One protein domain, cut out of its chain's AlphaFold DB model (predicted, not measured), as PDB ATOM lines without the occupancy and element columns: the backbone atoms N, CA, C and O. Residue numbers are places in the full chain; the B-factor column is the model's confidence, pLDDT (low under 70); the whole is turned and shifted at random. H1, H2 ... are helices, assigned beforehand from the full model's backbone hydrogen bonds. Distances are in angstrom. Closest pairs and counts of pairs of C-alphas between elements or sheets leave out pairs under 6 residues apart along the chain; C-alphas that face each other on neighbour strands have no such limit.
ATOM      1  N   PRO A 125       4.119 -25.002 -30.494       74.25
ATOM      2  CA  PRO A 125       5.038 -26.136 -30.599       74.25
ATOM      3  C   PRO A 125       5.519 -26.582 -29.208       74.25
ATOM      4  O   PRO A 125       5.529 -25.794 -28.267       74.25
ATOM      5  N   SER A 126       5.881 -27.862 -29.054       78.19
ATOM      6  CA  SER A 126       6.379 -28.361 -27.763       78.19
ATOM      7  C   SER A 126       7.793 -27.861 -27.561       78.19
ATOM      8  O   SER A 126       8.519 -27.607 -28.523       78.19
ATOM      9  N   LEU A 127       8.211 -27.823 -26.301       75.69
ATOM     10  CA  LEU A 127       9.584 -27.515 -25.922       75.69
ATOM     11  C   LEU A 127      10.593 -28.436 -26.634       75.69
ATOM     12  O   LEU A 127      11.618 -27.963 -27.113       75.69
ATOM     13  N   ALA A 128      10.245 -29.716 -26.819       77.81
ATOM     14  CA  ALA A 128      11.043 -30.660 -27.604       77.81
ATOM     15  C   ALA A 128      11.249 -30.194 -29.059       77.81
ATOM     16  O   ALA A 128      12.380 -30.139 -29.528       77.81
ATOM     17  N   GLN A 129      10.185 -29.747 -29.738       74.75
ATOM     18  CA  GLN A 129      10.276 -29.232 -31.114       74.75
ATOM     19  C   GLN A 129      11.024 -27.901 -31.214       74.75
ATOM     20  O   GLN A 129      11.510 -27.543 -32.284       74.75
ATOM     21  N   LEU A 130      11.102 -27.146 -30.118       82.44
ATOM     22  CA  LEU A 130      11.882 -25.914 -30.044       82.44
ATOM     23  C   LEU A 130      13.387 -26.173 -29.927       82.44
ATOM     24  O   LEU A 130      14.184 -25.349 -30.381       82.44
ATOM     25  N   MET A 131      13.753 -27.286 -29.290       83.88
ATOM     26  CA  MET A 131      15.139 -27.683 -29.041       83.88
ATOM     27  C   MET A 131      15.747 -28.458 -30.216       83.88
ATOM     28  O   MET A 131      16.969 -28.558 -30.290       83.88
ATOM     29  N   ASP A 132      14.924 -28.969 -31.139       86.25
ATOM     30  CA  ASP A 132      15.390 -29.712 -32.309       86.25
ATOM     31  C   ASP A 132      16.293 -28.840 -33.207       86.25
ATOM     32  O   ASP A 132      15.828 -27.846 -33.785       86.25
ATOM     33  N   PRO A 133      17.582 -29.190 -33.389       87.19
ATOM     34  CA  PRO A 133      18.431 -28.494 -34.342       87.19
ATOM     35  C   PRO A 133      17.971 -28.824 -35.769       87.19
ATOM     36  O   PRO A 133      17.959 -29.980 -36.185       87.19
ATOM     37  N   GLY A 134      17.583 -27.806 -36.539       91.12
ATOM     38  CA  GLY A 134      17.234 -27.956 -37.954       91.12
ATOM     39  C   GLY A 134      16.040 -27.115 -38.395       91.12
ATOM     40  O   GLY A 134      15.570 -26.223 -37.687       91.12
ATOM     41  N   ALA A 135      15.531 -27.414 -39.593       88.50
ATOM     42  CA  ALA A 135      14.414 -26.687 -40.199       88.50
ATOM     43  C   ALA A 135      13.129 -26.747 -39.347       88.50
ATOM     44  O   ALA A 135      12.377 -25.774 -39.295       88.50
ATOM     45  N   ILE A 136      12.900 -27.859 -38.638       83.06
ATOM     46  CA  ILE A 136      11.734 -28.055 -37.761       83.06
ATOM     47  C   ILE A 136      11.811 -27.129 -36.536       83.06
ATOM     48  O   ILE A 136      10.817 -26.478 -36.203       83.06
ATOM     49  N   GLY A 137      12.989 -27.000 -35.920       82.94
ATOM     50  CA  GLY A 137      13.210 -26.066 -34.816       82.94
ATOM     51  C   GLY A 137      13.064 -24.611 -35.246       82.94
ATOM     52  O   GLY A 137      12.379 -23.831 -34.582       82.94
ATOM     53  N   ALA A 138      13.615 -24.245 -36.408       85.94
ATOM     54  CA  ALA A 138      13.457 -22.902 -36.967       85.94
ATOM     55  C   ALA A 138      11.980 -22.563 -37.244       85.94
ATOM     56  O   ALA A 138      11.499 -21.504 -36.841       85.94
ATOM     57  N   ALA A 139      11.228 -23.482 -37.858       81.12
ATOM     58  CA  ALA A 139       9.799 -23.298 -38.105       81.12
ATOM     59  C   ALA A 139       8.991 -23.175 -36.802       81.12
ATOM     60  O   ALA A 139       8.040 -22.394 -36.731       81.12
ATOM     61  N   SER A 140       9.373 -23.918 -35.763       82.69
ATOM     62  CA  SER A 140       8.728 -23.859 -34.449       82.69
ATOM     63  C   SER A 140       8.982 -22.522 -33.749       82.69
ATOM     64  O   SER A 140       8.035 -21.919 -33.243       82.69
ATOM     65  N   LYS A 141      10.209 -21.987 -33.817       83.81
ATOM     66  CA  LYS A 141      10.515 -20.626 -33.338       83.81
ATOM     67  C   LYS A 141       9.667 -19.573 -34.049       83.81
ATOM     68  O   LYS A 141       8.983 -18.804 -33.387       83.81
ATOM     69  N   VAL A 142       9.582 -19.631 -35.380       85.00
ATOM     70  CA  VAL A 142       8.742 -18.703 -36.163       85.00
ATOM     71  C   VAL A 142       7.263 -18.797 -35.771       85.00
ATOM     72  O   VAL A 142       6.566 -17.783 -35.743       85.00
ATOM     73  N   LYS A 143       6.751 -19.993 -35.457       83.50
ATOM     74  CA  LYS A 143       5.371 -20.158 -34.970       83.50
ATOM     75  C   LYS A 143       5.160 -19.506 -33.603       83.50
ATOM     76  O   LYS A 143       4.144 -18.837 -33.429       83.50
ATOM     77  N   MET A 144       6.103 -19.659 -32.671       83.69
ATOM     78  CA  MET A 144       6.033 -18.970 -31.378       83.69
ATOM     79  C   MET A 144       6.129 -17.453 -31.542       83.69
ATOM     80  O   MET A 144       5.308 -16.732 -30.978       83.69
ATOM     81  N   ASP A 145       7.036 -16.974 -32.391       83.75
ATOM     82  CA  ASP A 145       7.168 -15.546 -32.683       83.75
ATOM     83  C   ASP A 145       5.879 -14.975 -33.282       83.75
ATOM     84  O   ASP A 145       5.445 -13.889 -32.899       83.75
ATOM     85  N   ARG A 146       5.224 -15.717 -34.188       82.25
ATOM     86  CA  ARG A 146       3.924 -15.333 -34.763       82.25
ATOM     87  C   ARG A 146       2.814 -15.286 -33.718       82.25
ATOM     88  O   ARG A 146       2.007 -14.358 -33.765       82.25
ATOM     89  N   ALA A 147       2.775 -16.247 -32.797       79.06
ATOM     90  CA  ALA A 147       1.810 -16.239 -31.701       79.06
ATOM     91  C   ALA A 147       2.015 -15.002 -30.804       79.06
ATOM     92  O   ALA A 147       1.083 -14.218 -30.623       79.06
ATOM     93  N   GLY A 148       3.254 -14.739 -30.372       77.75
ATOM     94  CA  GLY A 148       3.588 -13.559 -29.567       77.75
ATOM     95  C   GLY A 148       3.451 -12.230 -30.323       77.75
ATOM     96  O   GLY A 148       3.187 -11.189 -29.726       77.75
ATOM     97  N   CYS A 149       3.590 -12.214 -31.654       80.19
ATOM     98  CA  CYS A 149       3.309 -11.028 -32.472       80.19
ATOM     99  C   CYS A 149       1.850 -10.580 -32.351       80.19
ATOM    100  O   CYS A 149       1.602  -9.383 -32.249       80.19
ATOM    101  N   GLN A 150       0.891 -11.507 -32.340       82.38
ATOM    102  CA  GLN A 150      -0.525 -11.148 -32.217       82.38
ATOM    103  C   GLN A 150      -0.826 -10.514 -30.857       82.38
ATOM    104  O   GLN A 150      -1.559  -9.530 -30.781       82.38
ATOM    105  N   GLU A 151      -0.225 -11.033 -29.790       84.31
ATOM    106  CA  GLU A 151      -0.353 -10.465 -28.446       84.31
ATOM    107  C   GLU A 151       0.285  -9.077 -28.359       84.31
ATOM    108  O   GLU A 151      -0.350  -8.144 -27.870       84.31
ATOM    109  N   ARG A 152       1.477  -8.896 -28.943       84.50
ATOM    110  CA  ARG A 152       2.119  -7.577 -29.053       84.50
ATOM    111  C   ARG A 152       1.254  -6.580 -29.819       84.50
ATOM    112  O   ARG A 152       1.099  -5.452 -29.372       84.50
ATOM    113  N   ILE A 153       0.644  -6.987 -30.934       89.06
ATOM    114  CA  ILE A 153      -0.266  -6.119 -31.699       89.06
ATOM    115  C   ILE A 153      -1.486  -5.735 -30.855       89.06
ATOM    116  O   ILE A 153      -1.886  -4.575 -30.872       89.06
ATOM    117  N   LYS A 154      -2.078  -6.678 -30.112       89.62
ATOM    118  CA  LYS A 154      -3.205  -6.386 -29.210       89.62
ATOM    119  C   LYS A 154      -2.805  -5.399 -28.111       89.62
ATOM    120  O   LYS A 154      -3.542  -4.450 -27.873       89.62
ATOM    121  N   ALA A 155      -1.631  -5.579 -27.504       91.50
ATOM    122  CA  ALA A 155      -1.101  -4.662 -26.498       91.50
ATOM    123  C   ALA A 155      -0.852  -3.259 -27.077       91.50
ATOM    124  O   ALA A 155      -1.290  -2.278 -26.489       91.50
ATOM    125  N   ILE A 156      -0.242  -3.155 -28.266       94.44
ATOM    126  CA  ILE A 156      -0.040  -1.871 -28.960       94.44
ATOM    127  C   ILE A 156      -1.384  -1.203 -29.264       94.44
ATOM    128  O   ILE A 156      -1.532  -0.008 -29.039       94.44
ATOM    129  N   LYS A 157      -2.379  -1.961 -29.746       94.19
ATOM    130  CA  LYS A 157      -3.728  -1.433 -30.003       94.19
ATOM    131  C   LYS A 157      -4.386  -0.901 -28.736       94.19
ATOM    132  O   LYS A 157      -5.046   0.122 -28.809       94.19
ATOM    133  N   TYR A 158      -4.205  -1.578 -27.605       94.56
ATOM    134  CA  TYR A 158      -4.711  -1.105 -26.321       94.56
ATOM    135  C   TYR A 158      -3.985   0.171 -25.869       94.56
ATOM    136  O   TYR A 158      -4.642   1.164 -25.576       94.56
ATOM    137  N   LEU A 159      -2.648   0.194 -25.904       94.00
ATOM    138  CA  LEU A 159      -1.858   1.381 -25.548       94.00
ATOM    139  C   LEU A 159      -2.180   2.588 -26.437       94.00
ATOM    140  O   LEU A 159      -2.235   3.704 -25.943       94.00
ATOM    141  N   ALA A 160      -2.478   2.365 -27.717       94.19
ATOM    142  CA  ALA A 160      -2.893   3.421 -28.639       94.19
ATOM    143  C   ALA A 160      -4.254   4.059 -28.291       94.19
ATOM    144  O   ALA A 160      -4.587   5.095 -28.857       94.19
ATOM    145  N   THR A 161      -5.051   3.448 -27.404       96.00
ATOM    146  CA  THR A 161      -6.312   4.038 -26.912       96.00
ATOM    147  C   THR A 161      -6.142   4.878 -25.648       96.00
ATOM    148  O   THR A 161      -7.072   5.587 -25.272       96.00
ATOM    149  N   VAL A 162      -4.982   4.806 -24.990       96.75
ATOM    150  CA  VAL A 162      -4.692   5.551 -23.760       96.75
ATOM    151  C   VAL A 162      -4.129   6.927 -24.123       96.75
ATOM    152  O   VAL A 162      -3.302   7.041 -25.024       96.75
ATOM    153  N   ASP A 163      -4.574   7.977 -23.430       96.69
ATOM    154  CA  ASP A 163      -4.037   9.329 -23.605       96.69
ATOM    155  C   ASP A 163      -2.642   9.435 -22.965       96.69
ATOM    156  O   ASP A 163      -2.488   9.297 -21.745       96.69
ATOM    157  N   CYS A 164      -1.631   9.698 -23.797       96.06
ATOM    158  CA  CYS A 164      -0.237   9.832 -23.376       96.06
ATOM    159  C   CYS A 164      -0.018  10.984 -22.382       96.06
ATOM    160  O   CYS A 164       0.970  10.959 -21.653       96.06
ATOM    161  N   HIS A 165      -0.920  11.972 -22.306       97.69
ATOM    162  CA  HIS A 165      -0.788  13.071 -21.346       97.69
ATOM    163  C   HIS A 165      -0.876  12.597 -19.888       97.69
ATOM    164  O   HIS A 165      -0.183  13.128 -19.021       97.69
ATOM    165  N   TYR A 166      -1.709  11.589 -19.620       97.50
ATOM    166  CA  TYR A 166      -1.914  11.050 -18.272       97.50
ATOM    167  C   TYR A 166      -1.008   9.852 -17.956       97.50
ATOM    168  O   TYR A 166      -0.800   9.558 -16.782       97.50
ATOM    169  N   TRP A 167      -0.476   9.180 -18.984       96.81
ATOM    170  CA  TRP A 167       0.327   7.956 -18.873       96.81
ATOM    171  C   TRP A 167       1.610   8.062 -19.717       96.81
ATOM    172  O   TRP A 167       1.705   7.427 -20.775       96.81
ATOM    173  N   PRO A 168       2.607   8.864 -19.301       95.62
ATOM    174  CA  PRO A 168       3.844   9.053 -20.066       95.62
ATOM    175  C   PRO A 168       4.647   7.751 -20.252       95.62
ATOM    176  O   PRO A 168       5.349   7.585 -21.250       95.62
ATOM    177  N   GLU A 169       4.501   6.775 -19.356       95.00
ATOM    178  CA  GLU A 169       5.112   5.449 -19.492       95.00
ATOM    179  C   GLU A 169       4.559   4.647 -20.685       95.00
ATOM    180  O   GLU A 169       5.255   3.796 -21.249       95.00
ATOM    181  N   ALA A 170       3.317   4.920 -21.101       96.19
ATOM    182  CA  ALA A 170       2.704   4.266 -22.252       96.19
ATOM    183  C   ALA A 170       3.336   4.744 -23.566       96.19
ATOM    184  O   ALA A 170       3.478   3.948 -24.497       96.19
ATOM    185  N   GLU A 171       3.760   6.008 -23.631       95.31
ATOM    186  CA  GLU A 171       4.422   6.585 -24.803       95.31
ATOM    187  C   GLU A 171       5.765   5.894 -25.074       95.31
ATOM    188  O   GLU A 171       6.016   5.430 -26.192       95.31
ATOM    189  N   GLU A 172       6.601   5.736 -24.046       95.31
ATOM    190  CA  GLU A 172       7.892   5.054 -24.180       95.31
ATOM    191  C   GLU A 172       7.718   3.585 -24.596       95.31
ATOM    192  O   GLU A 172       8.418   3.093 -25.493       95.31
ATOM    193  N   ALA A 173       6.733   2.895 -24.008       94.75
ATOM    194  CA  ALA A 173       6.396   1.523 -24.368       94.75
ATOM    195  C   ALA A 173       5.917   1.407 -25.828       94.75
ATOM    196  O   ALA A 173       6.330   0.488 -26.548       94.75
ATOM    197  N   LEU A 174       5.093   2.353 -26.295       94.75
ATOM    198  CA  LEU A 174       4.592   2.392 -27.669       94.75
ATOM    199  C   LEU A 174       5.732   2.634 -28.670       94.75
ATOM    200  O   LEU A 174       5.853   1.906 -29.660       94.75
ATOM    201  N   ILE A 175       6.610   3.605 -28.398       94.12
ATOM    202  CA  ILE A 175       7.771   3.913 -29.247       94.12
ATOM    203  C   ILE A 175       8.719   2.709 -29.318       94.12
ATOM    204  O   ILE A 175       9.169   2.335 -30.409       94.12
ATOM    205  N   GLY A 176       8.997   2.065 -28.180       93.00
ATOM    206  CA  GLY A 176       9.816   0.852 -28.123       93.00
ATOM    207  C   GLY A 176       9.231  -0.287 -28.964       93.00
ATOM    208  O   GLY A 176       9.936  -0.900 -29.773       93.00
ATOM    209  N   ALA A 177       7.923  -0.524 -28.845       89.81
ATOM    210  CA  ALA A 177       7.223  -1.558 -29.600       89.81
ATOM    211  C   ALA A 177       7.182  -1.273 -31.117       89.81
ATOM    212  O   ALA A 177       7.367  -2.188 -31.931       89.81
ATOM    213  N   LEU A 178       7.002  -0.012 -31.523       88.25
ATOM    214  CA  LEU A 178       7.010   0.402 -32.933       88.25
ATOM    215  C   LEU A 178       8.398   0.251 -33.576       88.25
ATOM    216  O   LEU A 178       8.515  -0.221 -34.710       88.25
ATOM    217  N   ARG A 179       9.471   0.560 -32.842       88.88
ATOM    218  CA  ARG A 179      10.846   0.353 -33.329       88.88
ATOM    219  C   ARG A 179      11.184  -1.129 -33.478       88.88
ATOM    220  O   ARG A 179      11.766  -1.526 -34.487       88.88
ATOM    221  N   ALA A 180      10.769  -1.953 -32.517       86.81
ATOM    222  CA  ALA A 180      10.976  -3.399 -32.572       86.81
ATOM    223  C   ALA A 180      10.200  -4.074 -33.722       86.81
ATOM    224  O   ALA A 180      10.640  -5.094 -34.251       86.81
ATOM    225  N   THR A 181       9.054  -3.522 -34.133       75.31
ATOM    226  CA  THR A 181       8.241  -4.075 -35.232       75.31
ATOM    227  C   THR A 181       8.712  -3.615 -36.614       75.31
ATOM    228  O   THR A 181       8.705  -4.424 -37.548       75.31
ATOM    229  N   ALA A 182       9.201  -2.378 -36.754       73.06
ATOM    230  CA  ALA A 182       9.714  -1.844 -38.019       73.06
ATOM    231  C   ALA A 182      10.874  -2.673 -38.606       73.06
ATOM    232  O   ALA A 182      10.929  -2.902 -39.819       73.06
ATOM    233  N   THR A 183      11.764  -3.194 -37.758       65.06
ATOM    234  CA  THR A 183      12.898  -4.029 -38.193       65.06
ATOM    235  C   THR A 183      12.454  -5.395 -38.727       65.06
ATOM    236  O   THR A 183      13.061  -5.915 -39.659       65.06
ATOM    237  N   SER A 184      11.350  -5.952 -38.217       60.19
ATOM    238  CA  SER A 184      10.786  -7.219 -38.711       60.19
ATOM    239  C   SER A 184      10.047  -7.080 -40.054       60.19
ATOM    240  O   SER A 184       9.997  -8.024 -40.847       60.19
ATOM    241  N   ALA A 185       9.505  -5.893 -40.351       58.50
ATOM    242  CA  ALA A 185       8.724  -5.638 -41.562       58.50
ATOM    243  C   ALA A 185       9.593  -5.423 -42.818       58.50
ATOM    244  O   ALA A 185       9.152  -5.737 -43.926       58.50
ATOM    245  N   SER A 186      10.825  -4.928 -42.663       56.38
ATOM    246  CA  SER A 186      11.741  -4.678 -43.788       56.38
ATOM    247  C   SER A 186      12.309  -5.966 -44.405       56.38
ATOM    248  O   SER A 186      12.639  -5.988 -45.592       56.38
ATOM    249  N   GLY A 187      12.361  -7.064 -43.642       58.34
ATOM    250  CA  GLY A 187      12.854  -8.361 -44.118       58.34
ATOM    251  C   GLY A 187      11.870  -9.124 -45.012       58.34
ATOM    252  O   GLY A 187      12.293  -9.780 -45.958       58.34
TER     253      GLY A 187
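What this domain is: This is residues 125 to 187 of the 194 residues of an uncharacterized protein of Fimbriiglobus ruber (UniProt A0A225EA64). Short helix H1 caps one end of long helix H2; past the other end of H2, a short link folds back into H3, which splays away, making a V with H2. The 63 printed residues hold three named helices, in that order, and no named strand: all helix. Elongated, 47 by 24 by 14 A, it is only just loose, close to extended, with a radius of gyration of the C-alphas of 15.5 A.

How they stand to each other: H1, residues 127 to 131, touches H2, residues 135 to 159, at residues 136 to 141 of H2 alone; the closest C-alphas, of Leu 130 and Gly 137, are 5.0 A apart. H2 and H3, residues 168 to 187, form a helical hairpin, opposite ways at a steep tilt of 36 degrees, only just past shallow. They touch with residues 152 to 159 and 170 to 177 alone; the closest C-alphas, of Leu 159 and Ala 170, are 6.3 A apart. H1 and H3 are apart. Every O i to N i+4 pair is within hydrogen-bond range in H1, 20 of 21 in H2, 12 of 16 in H3.

Where its parts are: H1 begins at C-alpha 127 (9.584, -27.515, -25.922) and spans 6.4 A. H2 spans 35.6 A. H3 spans 31.0 A, ending at C-alpha 187 (12.854, -8.361, -44.118).

The domain as a whole: The farthest C-alphas, of Gly 134 and His 165, are 47.8 A apart. The printed part has no cut and no long link. Residues 182 to 187 stand free; 183 to 187 have pLDDT under 70.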